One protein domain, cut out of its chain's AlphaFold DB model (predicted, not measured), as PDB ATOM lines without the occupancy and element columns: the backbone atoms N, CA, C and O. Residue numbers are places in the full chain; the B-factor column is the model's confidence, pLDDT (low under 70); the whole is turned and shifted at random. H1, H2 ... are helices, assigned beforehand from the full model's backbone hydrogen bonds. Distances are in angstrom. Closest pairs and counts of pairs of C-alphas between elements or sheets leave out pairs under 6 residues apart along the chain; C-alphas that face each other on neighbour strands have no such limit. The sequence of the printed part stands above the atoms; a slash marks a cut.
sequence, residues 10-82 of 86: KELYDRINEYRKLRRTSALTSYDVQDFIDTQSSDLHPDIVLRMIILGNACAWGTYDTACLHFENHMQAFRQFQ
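What this domain is: This is residues 10 to 82 of the 86 residues of an uncharacterized protein of Methanolobus vulcani (UniProt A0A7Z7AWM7). Three crossed helices make a small body, H1 and short H2 packing on H3, and a long fourth, H4, crosses H3's end and sticks out with residues 75 to 82. The printed part has 73 residues with four named helices, H1 to H4, and no named strand: all helix. It is compact, radius of gyration of the C-alphas 12.7 A, yet elongated, 40 by 22 by 20 A.

How they stand to each other: H1, residues 10 to 23, touches H3, residues 46 to 58, with residues 12 to 17 alone; closest C-alphas Tyr 13 and Met 52, 5.7 A. H2, residues 32 to 38, touches residues 46 to 50 of H3 alone at a steep tilt of 46 degrees, opposite ways; closest C-alphas Val 33 and Leu 50, 6.2 A. H4, residues 64 to 82, touches H3 with residues 64 to 71 alone, about perpendicular at 85 degrees; closest C-alphas Leu 55 and Ala 67, 5.7 A. In the four helices every O i to N i+4 pair is within hydrogen-bond range.

Where its parts are: H1 begins at C-alpha 10 (220.454, 161.323, 152.450) and spans 20.0 A, H3 18.4 A; H4 spans 27.3 A to C-alpha 82 (198.627, 169.121, 132.478).

The domain as a whole: The printed part has no cut and no long link; pLDDT is under 70 at residues 78 to 82.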
ATOM      1  N   LYS A  10     220.793 160.767 151.134       95.12
ATOM      2  CA  LYS A  10     220.454 161.323 152.450       95.12
ATOM      3  C   LYS A  10     221.637 162.075 153.067       95.12
ATOM      4  O   LYS A  10     221.460 163.184 153.556       95.12
ATOM      5  N   GLU A  11     222.837 161.491 153.035       94.75
ATOM      6  CA  GLU A  11     224.049 162.163 153.524       94.75
ATOM      7  C   GLU A  11     224.337 163.443 152.731       94.75
ATOM      8  O   GLU A  11     224.691 164.460 153.328       94.75
ATOM      9  N   LEU A  12     224.165 163.409 151.404       95.31
ATOM     10  CA  LEU A  12     224.323 164.589 150.556       95.31
ATOM     11  C   LEU A  12     223.338 165.692 150.953       95.31
ATOM     12  O   LEU A  12     223.742 166.830 151.187       95.31
ATOM     13  N   TYR A  13     222.058 165.347 151.063       96.56
ATOM     14  CA  TYR A  13     221.000 166.270 151.451       96.56
ATOM     15  C   TYR A  13     221.267 166.903 152.824       96.56
ATOM     16  O   TYR A  13     221.189 168.124 152.974       96.56
ATOM     17  N   ASP A  14     221.645 166.087 153.812       95.75
ATOM     18  CA  ASP A  14     221.947 166.554 155.164       95.75
ATOM     19  C   ASP A  14     223.146 167.523 155.160       95.75
ATOM     20  O   ASP A  14     223.082 168.582 155.786       95.75
ATOM     21  N   ARG A  15     224.208 167.240 154.389       95.69
ATOM     22  CA  ARG A  15     225.359 168.154 154.257       95.69
ATOM     23  C   ARG A  15     225.011 169.471 153.580       95.69
ATOM     24  O   ARG A  15     225.477 170.517 154.026       95.69
ATOM     25  N   ILE A  16     224.185 169.445 152.538       96.69
ATOM     26  CA  ILE A  16     223.720 170.671 151.879       96.69
ATOM     27  C   ILE A  16     222.871 171.503 152.857       96.69
ATOM     28  O   ILE A  16     223.007 172.727 152.908       96.69
ATOM     29  N   ASN A  17     222.043 170.863 153.690       97.31
ATOM     30  CA  ASN A  17     221.279 171.564 154.723       97.31
ATOM     31  C   ASN A  17     222.198 172.210 155.776       97.31
ATOM     32  O   ASN A  17     221.960 173.347 156.185       97.31
ATOM     33  N   GLU A  18     223.269 171.532 156.193       96.69
ATOM     34  CA  GLU A  18     224.275 172.136 157.076       96.69
ATOM     35  C   GLU A  18     224.990 173.316 156.406       96.69
ATOM     36  O   GLU A  18     225.083 174.394 156.996       96.69
ATOM     37  N   TYR A  19     225.394 173.178 155.142       96.62
ATOM     38  CA  TYR A  19     225.962 174.275 154.356       96.62
ATOM     39  C   TYR A  19     225.022 175.495 154.295       96.62
ATOM     40  O   TYR A  19     225.441 176.628 154.548       96.62
ATOM     41  N   ARG A  20     223.723 175.279 154.065       97.56
ATOM     42  CA  ARG A  20     222.705 176.338 154.113       97.56
ATOM     43  C   ARG A  20     222.654 177.032 155.474       97.56
ATOM     44  O   ARG A  20     222.581 178.263 155.535       97.56
ATOM     45  N   LYS A  21     222.675 176.265 156.571       96.81
ATOM     46  CA  LYS A  21     222.679 176.816 157.936       96.81
ATOM     47  C   LYS A  21     223.922 177.671 158.180       96.81
ATOM     48  O   LYS A  21     223.794 178.757 158.744       96.81
ATOM     49  N   LEU A  22     225.090 177.240 157.696       96.62
ATOM     50  CA  LEU A  22     226.337 178.011 157.772       96.62
ATOM     51  C   LEU A  22     226.241 179.337 157.006       96.62
ATOM     52  O   LEU A  22     226.653 180.374 157.526       96.62
ATOM     53  N   ARG A  23     225.624 179.331 155.818       95.38
ATOM     54  CA  ARG A  23     225.330 180.535 155.017       95.38
ATOM     55  C   ARG A  23     224.229 181.422 155.617       95.38
ATOM     56  O   ARG A  23     224.035 182.538 155.146       95.38
ATOM     57  N   ARG A  24     223.521 180.954 156.655       96.56
ATOM     58  CA  ARG A  24     222.416 181.656 157.339       96.56
ATOM     59  C   ARG A  24     221.298 182.102 156.389       96.56
ATOM     60  O   ARG A  24     220.727 183.175 156.554       96.56
ATOM     61  N   THR A  25     220.968 181.257 155.417       96.19
ATOM     62  CA  THR A  25     219.888 181.504 154.450       96.19
ATOM     63  C   THR A  25     218.741 180.509 154.624       96.19
ATOM     64  O   THR A  25     218.927 179.395 155.118       96.19
ATOM     65  N   SER A  26     217.527 180.899 154.241       93.56
ATOM     66  CA  SER A  26     216.354 180.015 154.230       93.56
ATOM     67  C   SER A  26     216.314 179.098 153.005       93.56
ATOM     68  O   SER A  26     215.725 178.022 153.080       93.56
ATOM     69  N   ALA A  27     216.962 179.491 151.908       95.69
ATOM     70  CA  ALA A  27     216.989 178.753 150.653       95.69
ATOM     71  C   ALA A  27     218.360 178.864 149.978       95.69
ATOM     72  O   ALA A  27     219.054 179.871 150.128       95.69
ATOM     73  N   LEU A  28     218.722 177.826 149.229       97.62
ATOM     74  CA  LEU A  28     219.888 177.824 148.343       97.62
ATOM     75  C   LEU A  28     219.440 177.959 146.887       97.62
ATOM     76  O   LEU A  28     218.299 177.662 146.544       97.62
ATOM     77  N   THR A  29     220.334 178.395 146.017       96.62
ATOM     78  CA  THR A  29     220.083 178.610 144.590       96.62
ATOM     79  C   THR A  29     221.073 177.818 143.743       96.62
ATOM     80  O   THR A  29     221.994 177.188 144.257       96.62
ATOM     81  N   SER A  30     220.921 177.869 142.419       96.69
ATOM     82  CA  SER A  30     221.904 177.284 141.501       96.69
ATOM     83  C   SER A  30     223.302 177.894 141.645       96.69
ATOM     84  O   SER A  30     224.279 177.222 141.331       96.69
ATOM     85  N   TYR A  31     223.420 179.132 142.138       96.62
ATOM     86  CA  TYR A  31     224.718 179.765 142.390       96.62
ATOM     87  C   TYR A  31     225.479 179.116 143.548       96.62
ATOM     88  O   TYR A  31     226.699 179.195 143.597       96.62
ATOM     89  N   ASP A  32     224.776 178.432 144.450       97.50
ATOM     90  CA  ASP A  32     225.381 177.772 145.604       97.50
ATOM     91  C   ASP A  32     225.945 176.381 145.276       97.50
ATOM     92  O   ASP A  32     226.608 175.781 146.120       97.50
ATOM     93  N   VAL A  33     225.676 175.846 144.078       97.06
ATOM     94  CA  VAL A  33     226.058 174.477 143.695       97.06
ATOM     95  C   VAL A  33     227.572 174.316 143.655       97.06
ATOM     96  O   VAL A  33     228.097 173.426 144.320       97.06
ATOM     97  N   GLN A  34     228.272 175.174 142.906       96.00
ATOM     98  CA  GLN A  34     229.727 175.072 142.789       96.00
ATOM     99  C   GLN A  34     230.402 175.377 144.127       96.00
ATOM    100  O   GLN A  34     231.231 174.594 144.578       96.00
ATOM    101  N   ASP A  35     229.958 176.437 144.807       96.06
ATOM    102  CA  ASP A  35     230.447 176.796 146.137       96.06
ATOM    103  C   ASP A  35     230.320 175.632 147.131       96.06
ATOM    104  O   ASP A  35     231.222 175.416 147.934       96.06
ATOM    105  N   PHE A  36     229.216 174.873 147.099       95.81
ATOM    106  CA  PHE A  36     229.063 173.682 147.928       95.81
ATOM    107  C   PHE A  36     230.029 172.569 147.509       95.81
ATOM    108  O   PHE A  36     230.689 172.007 148.381       95.81
ATOM    109  N   ILE A  37     230.134 172.252 146.214       95.19
ATOM    110  CA  ILE A  37     231.028 171.198 145.700       95.19
ATOM    111  C   ILE A  37     232.475 171.464 146.118       95.19
ATOM    112  O   ILE A  37     233.139 170.554 146.606       95.19
ATOM    113  N   ASP A  38     232.918 172.717 146.042       94.19
ATOM    114  CA  ASP A  38     234.272 173.130 146.416       94.19
ATOM    115  C   ASP A  38     234.568 172.927 147.916       94.19
ATOM    116  O   ASP A  38     235.729 172.839 148.321       94.19
ATOM    117  N   THR A  39     233.533 172.818 148.762       92.00
ATOM    118  CA  THR A  39     233.704 172.468 150.183       92.00
ATOM    119  C   THR A  39     233.855 170.970 150.437       92.00
ATOM    120  O   THR A  39     234.208 170.584 151.550       92.00
ATOM    121  N   GLN A  40     233.570 170.118 149.450       89.38
ATOM    122  CA  GLN A  40     233.527 168.671 149.621       89.38
ATOM    123  C   GLN A  40     234.817 168.001 149.138       89.38
ATOM    124  O   GLN A  40     235.455 168.408 148.176       89.38
ATOM    125  N   SER A  41     235.191 166.910 149.806       83.06
ATOM    126  CA  SER A  41     236.312 166.051 149.397       83.06
ATOM    127  C   SER A  41     235.951 165.078 148.268       83.06
ATOM    128  O   SER A  41     236.832 164.433 147.703       83.06
ATOM    129  N   SER A  42     234.654 164.914 147.992       80.81
ATOM    130  CA  SER A  42     234.122 163.978 146.999       80.81
ATOM    131  C   SER A  42     233.845 164.699 145.690       80.81
ATOM    132  O   SER A  42     233.315 165.807 145.709       80.81
ATOM    133  N   ASP A  43     234.133 164.040 144.570       86.25
ATOM    134  CA  ASP A  43     233.695 164.517 143.262       86.25
ATOM    135  C   ASP A  43     232.174 164.342 143.156       86.25
ATOM    136  O   ASP A  43     231.651 163.225 143.228       86.25
ATOM    137  N   LEU A  44     231.453 165.459 143.088       91.94
ATOM    138  CA  LEU A  44     229.996 165.498 143.084       91.94
ATOM    139  C   LEU A  44     229.508 166.090 141.772       91.94
ATOM    140  O   LEU A  44     229.898 167.188 141.385       91.94
ATOM    141  N   HIS A  45     228.575 165.395 141.128       94.12
ATOM    142  CA  HIS A  45     227.958 165.908 139.915       94.12
ATOM    143  C   HIS A  45     227.034 167.103 140.244       94.12
ATOM    144  O   HIS A  45     226.120 166.938 141.066       94.12
ATOM    145  N   PRO A  46     227.192 168.269 139.585       95.00
ATOM    146  CA  PRO A  46     226.396 169.472 139.856       95.00
ATOM    147  C   PRO A  46     224.882 169.249 139.823       95.00
ATOM    148  O   PRO A  46     224.168 169.719 140.706       95.00
ATOM    149  N   ASP A  47     224.392 168.462 138.864       94.25
ATOM    150  CA  ASP A  47     222.957 168.174 138.731       94.25
ATOM    151  C   ASP A  47     222.365 167.446 139.946       94.25
ATOM    152  O   ASP A  47     221.220 167.696 140.328       94.25
ATOM    153  N   ILE A  48     223.142 166.564 140.587       93.88
ATOM    154  CA  ILE A  48     222.691 165.837 141.781       93.88
ATOM    155  C   ILE A  48     222.584 166.813 142.957       93.88
ATOM    156  O   ILE A  48     221.589 166.800 143.682       93.88
ATOM    157  N   VAL A  49     223.567 167.704 143.114       96.50
ATOM    158  CA  VAL A  49     223.555 168.755 144.145       96.50
ATOM    159  C   VAL A  49     222.375 169.704 143.931       96.50
ATOM    160  O   VAL A  49     221.616 169.967 144.866       96.50
ATOM    161  N   LEU A  50     222.163 170.167 142.697       96.44
ATOM    162  CA  LEU A  50     221.051 171.048 142.348       96.44
ATOM    163  C   LEU A  50     219.694 170.396 142.642       96.44
ATOM    164  O   LEU A  50     218.815 171.038 143.220       96.44
ATOM    165  N   ARG A  51     219.529 169.108 142.314       94.06
ATOM    166  CA  ARG A  51     218.315 168.346 142.646       94.06
ATOM    167  C   ARG A  51     218.050 168.342 144.152       94.06
ATOM    168  O   ARG A  51     216.912 168.574 144.555       94.06
ATOM    169  N   MET A  52     219.074 168.128 144.979       95.88
ATOM    170  CA  MET A  52     218.930 168.146 146.441       95.88
ATOM    171  C   MET A  52     218.593 169.538 146.985       95.88
ATOM    172  O   MET A  52     217.798 169.649 147.917       95.88
ATOM    173  N   ILE A  53     219.128 170.602 146.380       96.06
ATOM    174  CA  ILE A  53     218.757 171.985 146.717       96.06
ATOM    175  C   ILE A  53     217.279 172.247 146.426       96.06
ATOM    176  O   ILE A  53     216.566 172.766 147.285       96.06
ATOM    177  N   ILE A  54     216.801 171.873 145.236       93.12
ATOM    178  CA  ILE A  54     215.391 172.033 144.852       93.12
ATOM    179  C   ILE A  54     214.494 171.266 145.827       93.12
ATOM    180  O   ILE A  54     213.500 171.809 146.313       93.12
ATOM    181  N   LEU A  55     214.884 170.033 146.153       92.25
ATOM    182  CA  LEU A  55     214.186 169.169 147.096       92.25
ATOM    183  C   LEU A  55     214.074 169.817 148.486       92.25
ATOM    184  O   LEU A  55     212.979 169.911 149.039       92.25
ATOM    185  N   GLY A  56     215.192 170.316 149.022       94.50
ATOM    186  CA  GLY A  56     215.238 170.969 150.329       94.50
ATOM    187  C   GLY A  56     214.435 172.265 150.365       94.50
ATOM    188  O   GLY A  56     213.643 172.482 151.280       94.50
ATOM    189  N   ASN A  57     214.552 173.103 149.336       94.75
ATOM    190  CA  ASN A  57     213.772 174.334 149.240       94.75
ATOM    191  C   ASN A  57     212.259 174.069 149.206       94.75
ATOM    192  O   ASN A  57     211.502 174.803 149.841       94.75
ATOM    193  N   ALA A  58     211.813 173.018 148.508       89.19
ATOM    194  CA  ALA A  58     210.394 172.682 148.378       89.19
ATOM    195  C   ALA A  58     209.737 172.262 149.706       89.19
ATOM    196  O   ALA A  58     208.532 172.442 149.876       89.19
ATOM    197  N   CYS A  59     210.512 171.720 150.651       90.69
ATOM    198  CA  CYS A  59     210.020 171.249 151.948       90.69
ATOM    199  C   CYS A  59     210.552 172.061 153.142       90.69
ATOM    200  O   CYS A  59     210.524 171.578 154.275       90.69
ATOM    201  N   ALA A  60     211.070 173.272 152.901       92.19
ATOM    202  CA  ALA A  60     211.695 174.117 153.923       92.19
ATOM    203  C   ALA A  60     212.797 173.398 154.730       92.19
ATOM    204  O   ALA A  60     212.968 173.629 155.929       92.19
ATOM    205  N   TRP A  61     213.562 172.540 154.054       94.06
ATOM    206  CA  TRP A  61     214.696 171.800 154.600       94.06
ATOM    207  C   TRP A  61     214.336 170.876 155.771       94.06
ATOM    208  O   TRP A  61     215.114 170.732 156.722       94.06
ATOM    209  N   GLY A  62     213.167 170.230 155.686       91.38
ATOM    210  CA  GLY A  62     212.775 169.114 156.550       91.38
ATOM    211  C   GLY A  62     213.674 167.881 156.375       91.38
ATOM    212  O   GLY A  62     214.719 167.939 155.725       91.38
ATOM    213  N   THR A  63     213.279 166.743 156.950       93.88
ATOM    214  CA  THR A  63     214.036 165.489 156.781       93.88
ATOM    215  C   THR A  63     214.082 165.068 155.313       93.88
ATOM    216  O   THR A  63     213.164 165.389 154.559       93.88
ATOM    217  N   TYR A  64     215.112 164.312 154.916       93.12
ATOM    218  CA  TYR A  64     215.220 163.780 153.552       93.12
ATOM    219  C   TYR A  64     213.939 163.058 153.106       93.12
ATOM    220  O   TYR A  64     213.399 163.363 152.048       93.12
ATOM    221  N   ASP A  65     213.382 162.194 153.959       92.50
ATOM    222  CA  ASP A  65     212.150 161.452 153.659       92.50
ATOM    223  C   ASP A  65     210.947 162.382 153.442       92.50
ATOM    224  O   ASP A  65     210.162 162.190 152.513       92.50
ATOM    225  N   THR A  66     210.825 163.433 154.261       90.88
ATOM    226  CA  THR A  66     209.782 164.456 154.094       90.88
ATOM    227  C   THR A  66     209.977 165.201 152.778       90.88
ATOM    228  O   THR A  66     209.022 165.443 152.048       90.88
ATOM    229  N   ALA A  67     211.220 165.542 152.451       90.00
ATOM    230  CA  ALA A  67     211.565 166.226 151.219       90.00
ATOM    231  C   ALA A  67     211.171 165.390 149.989       90.00
ATOM    232  O   ALA A  67     210.472 165.891 149.107       90.00
ATOM    233  N   CYS A  68     211.519 164.100 149.985       88.94
ATOM    234  CA  CYS A  68     211.114 163.137 148.961       88.94
ATOM    235  C   CYS A  68     209.591 163.049 148.823       88.94
ATOM    236  O   CYS A  68     209.072 163.218 147.720       88.94
ATOM    237  N   LEU A  69     208.866 162.888 149.935       89.50
ATOM    238  CA  LEU A  69     207.400 162.829 149.932       89.50
ATOM    239  C   LEU A  69     206.771 164.105 149.348       89.50
ATOM    240  O   LEU A  69     205.850 164.042 148.533       89.50
ATOM    241  N   HIS A  70     207.273 165.279 149.736       84.75
ATOM    242  CA  HIS A  70     206.790 166.554 149.209       84.75
ATOM    243  C   HIS A  70     207.056 166.700 147.711       84.75
ATOM    244  O   HIS A  70     206.186 167.180 146.983       84.75
ATOM    245  N   PHE A  71     208.222 166.269 147.235       83.50
ATOM    246  CA  PHE A  71     208.548 166.293 145.814       83.50
ATOM    247  C   PHE A  71     207.666 165.346 145.002       83.50
ATOM    248  O   PHE A  71     207.164 165.734 143.949       83.50
ATOM    249  N   GLU A  72     207.404 164.139 145.499       84.06
ATOM    250  CA  GLU A  72     206.476 163.204 144.860       84.06
ATOM    251  C   GLU A  72     205.063 163.784 144.769       84.06
ATOM    252  O   GLU A  72     204.473 163.782 143.686       84.06
ATOM    253  N   ASN A  73     204.555 164.356 145.865       82.12
ATOM    254  CA  ASN A  73     203.254 165.028 145.897       82.12
ATOM    255  C   ASN A  73     203.201 166.215 144.930       82.12
ATOM    256  O   ASN A  73     202.219 166.383 144.209       82.12
ATOM    257  N   HIS A  74     204.268 167.015 144.866       78.25
ATOM    258  CA  HIS A  74     204.390 168.117 143.918       78.25
ATOM    259  C   HIS A  74     204.328 167.593 142.475       78.25
ATOM    260  O   HIS A  74     203.469 167.997 141.698       78.25
ATOM    261  N   MET A  75     205.151 166.604 142.124       80.19
ATOM    262  CA  MET A  75     205.142 165.986 140.796       80.19
ATOM    263  C   MET A  75     203.795 165.337 140.441       80.19
ATOM    264  O   MET A  75     203.421 165.288 139.269       80.19
ATOM    265  N   GLN A  76     203.060 164.797 141.414       79.62
ATOM    266  CA  GLN A  76     201.703 164.284 141.207       79.62
ATOM    267  C   GLN A  76     200.696 165.413 140.954       79.62
ATOM    268  O   GLN A  76     199.954 165.342 139.975       79.62
ATOM    269  N   ALA A  77     200.712 166.474 141.764       71.94
ATOM    270  CA  ALA A  77     199.827 167.624 141.596       71.94
ATOM    271  C   ALA A  77     200.021 168.285 140.221       71.94
ATOM    272  O   ALA A  77     199.058 168.498 139.491       71.94
ATOM    273  N   PHE A  78     201.265 168.528 139.796       67.50
ATOM    274  CA  PHE A  78     201.542 169.151 138.496       67.50
ATOM    275  C   PHE A  78     201.266 168.236 137.296       67.50
ATOM    276  O   PHE A  78     200.938 168.736 136.221       67.50
ATOM    277  N   ARG A  79     201.290 166.906 137.469       66.62
ATOM    278  CA  ARG A  79     200.761 165.969 136.460       66.62
ATOM    279  C   ARG A  79     199.249 166.105 136.285       66.62
ATOM    280  O   ARG A  79     198.765 166.018 135.163       66.62
ATOM    281  N   GLN A  80     198.507 166.377 137.358       57.50
ATOM    282  CA  GLN A  80     197.060 166.616 137.288       57.50
ATOM    283  C   GLN A  80     196.705 167.972 136.656       57.50
ATOM    284  O   GLN A  80     195.606 168.127 136.133       57.50
ATOM    285  N   PHE A  81     197.630 168.937 136.637       54.47
ATOM    286  CA  PHE A  81     197.437 170.242 135.992       54.47
ATOM    287  C   PHE A  81     197.874 170.301 134.517       54.47
ATOM    288  O   PHE A  81     197.627 171.311 133.861       54.47
ATOM    289  N   GLN A  82     198.417 169.219 133.936       52.97
ATOM    290  CA  GLN A  82     198.627 169.121 132.478       52.97
ATOM    291  C   GLN A  82     197.311 169.103 131.668       52.97
ATOM    292  O   GLN A  82     197.345 169.114 130.442       52.97
TER     293      GLN A  82